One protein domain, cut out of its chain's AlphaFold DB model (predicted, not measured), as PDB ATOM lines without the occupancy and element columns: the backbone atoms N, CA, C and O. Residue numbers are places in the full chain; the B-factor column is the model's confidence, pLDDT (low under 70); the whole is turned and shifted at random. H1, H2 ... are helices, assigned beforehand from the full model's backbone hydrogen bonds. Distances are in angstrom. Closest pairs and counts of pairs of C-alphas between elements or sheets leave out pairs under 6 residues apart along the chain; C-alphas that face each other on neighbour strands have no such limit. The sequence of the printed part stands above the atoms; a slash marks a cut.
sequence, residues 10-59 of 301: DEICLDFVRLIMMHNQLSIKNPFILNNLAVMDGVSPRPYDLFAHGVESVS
ATOM      1  N   ASP A  10     135.664  84.906 114.014       78.50
ATOM      2  CA  ASP A  10     136.968  85.550 113.831       78.50
ATOM      3  C   ASP A  10     137.145  86.107 112.410       78.50
ATOM      4  O   ASP A  10     137.634  87.222 112.227       78.50
ATOM      5  N   GLU A  11     136.688  85.373 111.391       75.94
ATOM      6  CA  GLU A  11     136.701  85.838 109.998       75.94
ATOM      7  C   GLU A  11     135.807  87.065 109.791       75.94
ATOM      8  O   GLU A  11     136.163  87.979 109.046       75.94
ATOM      9  N   ILE A  12     134.658  87.110 110.467       84.06
ATOM     10  CA  ILE A  12     133.760  88.268 110.437       84.06
ATOM     11  C   ILE A  12     134.417  89.465 111.133       84.06
ATOM     12  O   ILE A  12     134.408  90.567 110.583       84.06
ATOM     13  N   CYS A  13     135.024  89.267 112.305       84.75
ATOM     14  CA  CYS A  13     135.771  90.314 113.002       84.75
ATOM     15  C   CYS A  13     136.899  90.879 112.131       84.75
ATOM     16  O   CYS A  13     137.048  92.096 112.032       84.75
ATOM     17  N   LEU A  14     137.648  90.015 111.443       81.44
ATOM     18  CA  LEU A  14     138.707  90.429 110.526       81.44
ATOM     19  C   LEU A  14     138.166  91.285 109.372       81.44
ATOM     20  O   LEU A  14     138.782  92.285 108.997       81.44
ATOM     21  N   ASP A  15     137.009  90.924 108.820       79.62
ATOM     22  CA  ASP A  15     136.355  91.715 107.778       79.62
ATOM     23  C   ASP A  15     135.910  93.090 108.300       79.62
ATOM     24  O   ASP A  15     136.110  94.091 107.611       79.62
ATOM     25  N   PHE A  16     135.396  93.179 109.531       86.25
ATOM     26  CA  PHE A  16     135.088  94.468 110.161       86.25
ATOM     27  C   PHE A  16     136.333  95.337 110.341       86.25
ATOM     28  O   PHE A  16     136.308  96.514 109.980       86.25
ATOM     29  N   VAL A  17     137.437  94.765 110.831       86.31
ATOM     30  CA  VAL A  17     138.709  95.491 110.971       86.31
ATOM     31  C   VAL A  17     139.168  96.031 109.614       86.31
ATOM     32  O   VAL A  17     139.510  97.208 109.501       86.31
ATOM     33  N   ARG A  18     139.091  95.222 108.552       77.38
ATOM     34  CA  ARG A  18     139.432  95.652 107.185       77.38
ATOM     35  C   ARG A  18     138.530  96.773 106.674       77.38
ATOM     36  O   ARG A  18     139.025  97.689 106.025       77.38
ATOM     37  N   LEU A  19     137.228  96.723 106.960       77.88
ATOM     38  CA  LEU A  19     136.289  97.782 106.578       77.88
ATOM     39  C   LEU A  19     136.604  99.100 107.284       77.88
ATOM     40  O   LEU A  19     136.575 100.147 106.640       77.88
ATOM     41  N   ILE A  20     136.950  99.047 108.572       85.06
ATOM     42  CA  ILE A  20     137.378 100.223 109.339       85.06
ATOM     43  C   ILE A  20     138.667 100.796 108.739       85.06
ATOM     44  O   ILE A  20     138.732 101.990 108.455       85.06
ATOM     45  N   MET A  21     139.668  99.950 108.469       75.38
ATOM     46  CA  MET A  21     140.917 100.382 107.832       75.38
ATOM     47  C   MET A  21     140.668 101.041 106.472       75.38
ATOM     48  O   MET A  21     141.198 102.116 106.202       75.38
ATOM     49  N   MET A  22     139.825 100.429 105.637       74.94
ATOM     50  CA  MET A  22     139.451 100.975 104.336       74.94
ATOM     51  C   MET A  22     138.754 102.330 104.489       74.94
ATOM     52  O   MET A  22     139.120 103.280 103.808       74.94
ATOM     53  N   HIS A  23     137.781 102.445 105.395       74.75
ATOM     54  CA  HIS A  23     137.085 103.703 105.653       74.75
ATOM     55  C   HIS A  23     138.054 104.817 106.069       74.75
ATOM     56  O   HIS A  23     137.989 105.916 105.526       74.75
ATOM     57  N   ASN A  24     139.004 104.508 106.955       75.19
ATOM     58  CA  ASN A  24     139.986 105.471 107.451       75.19
ATOM     59  C   ASN A  24     140.963 105.957 106.364       75.19
ATOM     60  O   ASN A  24     141.515 107.050 106.482       75.19
ATOM     61  N   GLN A  25     141.158 105.171 105.302       69.31
ATOM     62  CA  GLN A  25     142.019 105.498 104.160       69.31
ATOM     63  C   GLN A  25     141.273 106.170 102.997       69.31
ATOM     64  O   GLN A  25     141.911 106.693 102.081       69.31
ATOM     65  N   LEU A  26     139.938 106.156 102.996       65.88
ATOM     66  CA  LEU A  26     139.136 106.755 101.935       65.88
ATOM     67  C   LEU A  26     138.937 108.251 102.173       65.88
ATOM     68  O   LEU A  26     138.645 108.696 103.279       65.88
ATOM     69  N   SER A  27     139.039 109.036 101.102       65.38
ATOM     70  CA  SER A  27     138.761 110.468 101.161       65.38
ATOM     71  C   SER A  27     137.273 110.733 101.408       65.38
ATOM     72  O   SER A  27     136.401 110.215 100.703       65.38
ATOM     73  N   ILE A  28     136.991 111.587 102.386       69.12
ATOM     74  CA  ILE A  28     135.681 112.143 102.692       69.12
ATOM     75  C   ILE A  28     135.252 113.005 101.505       69.12
ATOM     76  O   ILE A  28     135.910 113.974 101.140       69.12
ATOM     77  N   LYS A  29     134.126 112.642 100.890       58.97
ATOM     78  CA  LYS A  29     133.561 113.365  99.738       58.97
ATOM     79  C   LYS A  29     132.478 114.367 100.128       58.97
ATOM     80  O   LYS A  29     131.997 115.091  99.267       58.97
ATOM     81  N   ASN A  30     132.050 114.369 101.391       62.62
ATOM     82  CA  ASN A  30     130.983 115.243 101.857       62.62
ATOM     83  C   ASN A  30     131.541 116.650 102.145       62.62
ATOM     84  O   ASN A  30     132.237 116.808 103.147       62.62
ATOM     85  N   PRO A  31     131.210 117.669 101.331       52.62
ATOM     86  CA  PRO A  31     131.780 119.009 101.452       52.62
ATOM     87  C   PRO A  31     131.436 119.704 102.777       52.62
ATOM     88  O   PRO A  31     132.213 120.531 103.237       52.62
ATOM     89  N   PHE A  32     130.336 119.330 103.441       56.31
ATOM     90  CA  PHE A  32     129.972 119.875 104.755       56.31
ATOM     91  C   PHE A  32     130.921 119.429 105.877       56.31
ATOM     92  O   PHE A  32     131.050 120.121 106.880       56.31
ATOM     93  N   ILE A  33     131.596 118.287 105.705       56.00
ATOM     94  CA  ILE A  33     132.570 117.743 106.666       56.00
ATOM     95  C   ILE A  33     133.970 118.331 106.414       56.00
ATOM     96  O   ILE A  33     134.804 118.368 107.313       56.00
ATOM     97  N   LEU A  34     134.222 118.826 105.198       54.16
ATOM     98  CA  LEU A  34     135.524 119.337 104.762       54.16
ATOM     99  C   LEU A  34     135.819 120.773 105.205       54.16
ATOM    100  O   LEU A  34     136.927 121.244 104.986       54.16
ATOM    101  N   ASN A  35     134.878 121.461 105.856       52.81
ATOM    102  CA  ASN A  35     135.082 122.817 106.379       52.81
ATOM    103  C   ASN A  35     135.931 122.847 107.677       52.81
ATOM    104  O   ASN A  35     135.745 123.712 108.529       52.81
ATOM    105  N   ASN A  36     136.807 121.855 107.867       61.47
ATOM    106  CA  ASN A  36     137.688 121.713 109.024       61.47
ATOM    107  C   ASN A  36     139.012 122.455 108.762       61.47
ATOM    108  O   ASN A  36     139.535 122.389 107.651       61.47
ATOM    109  N   LEU A  37     139.569 123.115 109.783       57.00
ATOM    110  CA  LEU A  37     140.846 123.840 109.727       57.00
ATOM    111  C   LEU A  37     141.988 122.976 109.164       57.00
ATOM    112  O   LEU A  37     142.730 123.445 108.315       57.00
ATOM    113  N   ALA A  38     142.036 121.679 109.488       59.06
ATOM    114  CA  ALA A  38     143.042 120.765 108.930       59.06
ATOM    115  C   ALA A  38     142.969 120.637 107.389       59.06
ATOM    116  O   ALA A  38     143.987 120.503 106.720       59.06
ATOM    117  N   VAL A  39     141.773 120.710 106.787       59.38
ATOM    118  CA  VAL A  39     141.630 120.714 105.316       59.38
ATOM    119  C   VAL A  39     142.104 122.049 104.732       59.38
ATOM    120  O   VAL A  39     142.655 122.076 103.633       59.38
ATOM    121  N   MET A  40     141.926 123.151 105.470       61.00
ATOM    122  CA  MET A  40     142.462 124.468 105.102       61.00
ATOM    123  C   MET A  40     143.996 124.502 105.182       61.00
ATOM    124  O   MET A  40     144.620 125.136 104.334       61.00
ATOM    125  N   ASP A  41     144.590 123.736 106.101       65.50
ATOM    126  CA  ASP A  41     146.041 123.518 106.233       65.50
ATOM    127  C   ASP A  41     146.616 122.574 105.152       65.50
ATOM    128  O   ASP A  41     147.789 122.201 105.179       65.50
ATOM    129  N   GLY A  42     145.808 122.186 104.157       67.06
ATOM    130  CA  GLY A  42     146.238 121.374 103.016       67.06
ATOM    131  C   GLY A  42     146.308 119.871 103.295       67.06
ATOM    132  O   GLY A  42     146.831 119.119 102.466       67.06
ATOM    133  N   VAL A  43     145.770 119.405 104.426       70.62
ATOM    134  CA  VAL A  43     145.705 117.976 104.755       70.62
ATOM    135  C   VAL A  43     144.705 117.276 103.845       70.62
ATOM    136  O   VAL A  43     143.605 117.768 103.578       70.62
ATOM    137  N   SER A  44     145.074 116.082 103.374       65.94
ATOM    138  CA  SER A  44     144.160 115.264 102.583       65.94
ATOM    139  C   SER A  44     142.886 114.980 103.386       65.94
ATOM    140  O   SER A  44     142.968 114.665 104.574       65.94
ATOM    141  N   PRO A  45     141.698 115.012 102.763       68.94
ATOM    142  CA  PRO A  45     140.433 114.785 103.451       68.94
ATOM    143  C   PRO A  45     140.207 113.305 103.805       68.94
ATOM    144  O   PRO A  45     139.128 112.770 103.583       68.94
ATOM    145  N   ARG A  46     141.219 112.588 104.297       67.88
ATOM    146  CA  ARG A  46     141.125 111.200 104.762       67.88
ATOM    147  C   ARG A  46     141.003 111.201 106.287       67.88
ATOM    148  O   ARG A  46     141.775 111.914 106.926       67.88
ATOM    149  N   PRO A  47     140.102 110.404 106.896       77.38
ATOM    150  CA  PRO A  47     139.948 110.372 108.351       77.38
ATOM    151  C   PRO A  47     141.263 110.103 109.087       77.38
ATOM    152  O   PRO A  47     141.521 110.729 110.108       77.38
ATOM    153  N   TYR A  48     142.108 109.221 108.544       75.19
ATOM    154  CA  TYR A  48     143.432 108.941 109.093       75.19
ATOM    155  C   TYR A  48     144.333 110.186 109.136       75.19
ATOM    156  O   TYR A  48     144.874 110.499 110.192       75.19
ATOM    157  N   ASP A  49     144.461 110.915 108.023       72.00
ATOM    158  CA  ASP A  49     145.349 112.083 107.949       72.00
ATOM    159  C   ASP A  49     144.818 113.250 108.788       72.00
ATOM    160  O   ASP A  49     145.584 113.925 109.466       72.00
ATOM    161  N   LEU A  50     143.498 113.459 108.779       76.31
ATOM    162  CA  LEU A  50     142.847 114.484 109.595       76.31
ATOM    163  C   LEU A  50     143.021 114.203 111.090       76.31
ATOM    164  O   LEU A  50     143.254 115.128 111.864       76.31
ATOM    165  N   PHE A  51     142.918 112.936 111.499       80.31
ATOM    166  CA  PHE A  51     143.158 112.537 112.882       80.31
ATOM    167  C   PHE A  51     144.630 112.702 113.267       80.31
ATOM    168  O   PHE A  51     144.909 113.272 114.317       80.31
ATOM    169  N   ALA A  52     145.562 112.267 112.414       80.69
ATOM    170  CA  ALA A  52     146.996 112.417 112.650       80.69
ATOM    171  C   ALA A  52     147.397 113.894 112.802       80.69
ATOM    172  O   ALA A  52     148.046 114.251 113.781       80.69
ATOM    173  N   HIS A  53     146.924 114.761 111.902       77.50
ATOM    174  CA  HIS A  53     147.138 116.200 112.019       77.50
ATOM    175  C   HIS A  53     146.471 116.771 113.274       77.50
ATOM    176  O   HIS A  53     147.060 117.594 113.959       77.50
ATOM    177  N   GLY A  54     145.257 116.333 113.623       77.38
ATOM    178  CA  GLY A  54     144.576 116.784 114.840       77.38
ATOM    179  C   GLY A  54     145.325 116.425 116.127       77.38
ATOM    180  O   GLY A  54     145.344 117.226 117.061       77.38
ATOM    181  N   VAL A  55     145.970 115.256 116.170       79.62
ATOM    182  CA  VAL A  55     146.840 114.843 117.283       79.62
ATOM    183  C   VAL A  55     148.051 115.770 117.412       79.62
ATOM    184  O   VAL A  55     148.402 116.141 118.525       79.62
ATOM    185  N   GLU A  56     148.650 116.172 116.291       76.88
ATOM    186  CA  GLU A  56     149.848 117.020 116.263       76.88
ATOM    187  C   GLU A  56     149.546 118.512 116.490       76.88
ATOM    188  O   GLU A  56     150.308 119.200 117.163       76.88
ATOM    189  N   SER A  57     148.435 119.020 115.948       71.94
ATOM    190  CA  SER A  57     148.171 120.462 115.853       71.94
ATOM    191  C   SER A  57     147.104 120.991 116.814       71.94
ATOM    192  O   SER A  57     147.080 122.188 117.088       71.94
ATOM    193  N   VAL A  58     146.168 120.145 117.270       67.62
ATOM    194  CA  VAL A  58     145.000 120.569 118.074       67.62
ATOM    195  C   VAL A  58     144.989 119.930 119.455       67.62
ATOM    196  O   VAL A  58     144.551 120.556 120.421       67.62
ATOM    197  N   SER A  59     145.421 118.674 119.570       59.59
ATOM    198  CA  SER A  59     145.371 117.979 120.847       59.59
ATOM    199  C   SER A  59     146.520 118.461 121.734       59.59
ATOM    200  O   SER A  59     147.688 118.282 121.402       59.59
TER     201      SER A  59
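Overview. This is residues 10 to 59 of the 301 residues of an uncharacterized protein of Endozoicomonas sp. (ex Bugula neritina AB1) (UniProt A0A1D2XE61). A long helix, H1, sticks out as an arm with its residues 10 to 20 from a small body made of H3, the one-turn helix H2 and the loops that join them. H1 and H3 meet at their ends as a corner, H2 packs on H3, and the long link of residues 26 to 36 swings out in a wide loop between H1 and H2. The printed part has 50 residues with three named helices, in the order H1, H2, H3, and no named strand; the class is all helix, and 31 of the 50 residues are in the helices. The whole is loose, with a radius of gyration of the C-alphas of 13.0 A, and flat, spanning 40 by 24 by 13 A, where the arm makes the length.

Along the chain. H1, the longest helix, covers residues 10 to 25 and measures 22.7 A from first to last C-alpha. It begins at C-alpha 10, at (136.968, 85.550, 113.831), and ends at C-alpha 25, at (142.019, 105.498, 104.160). H3 covers residues 47 to 57 and measures 15.0 A, ending at C-alpha 57, at (148.171, 120.462, 115.853). Between them along the chain stands H2, residues 37 to 40, 4.9 A from first to last C-alpha.

Arrangement. H1 touches H3 only at their ends, with 5 pairs of C-alphas within 8 A, and H1 does so with residues 23 to 25 alone. Their closest C-alphas are those of Asn 24 and Pro 47, 5.0 A apart. The two helices run the same way at a steep tilt of 62 degrees, and their centres are 20.3 A apart. H2 touches H3 too, with 4 pairs of C-alphas within 8 A. Their closest C-alphas are those of Ala 38 and Leu 50, 6.3 A apart, and their centres are 10.3 A apart. H1 and H2 are apart. In H1 and H3 every O i to N i+4 pair is within hydrogen-bond range; H2, with 4 residues, is too short for such a pair, and its one O i to N i+3 pair is within range.

Size, cuts and confidence. The two C-alphas farthest apart in the domain are those of Asp 10 and Met 40, 40.3 A. Residues 10 to 20, which belong to H1, stand free; the body without them has 39 residues and spans 23 by 22 by 13 A, with a radius of gyration of 9.5 A. The printed part has no cut. The link from H1 to H2, 11 residues, is long, and the link from H2 to H3, 6 residues, is short. The mean pLDDT of the printed part is 70.7, and 23 residues are under 70: residues 25 to 42, 44 to 46 and 58 to 59.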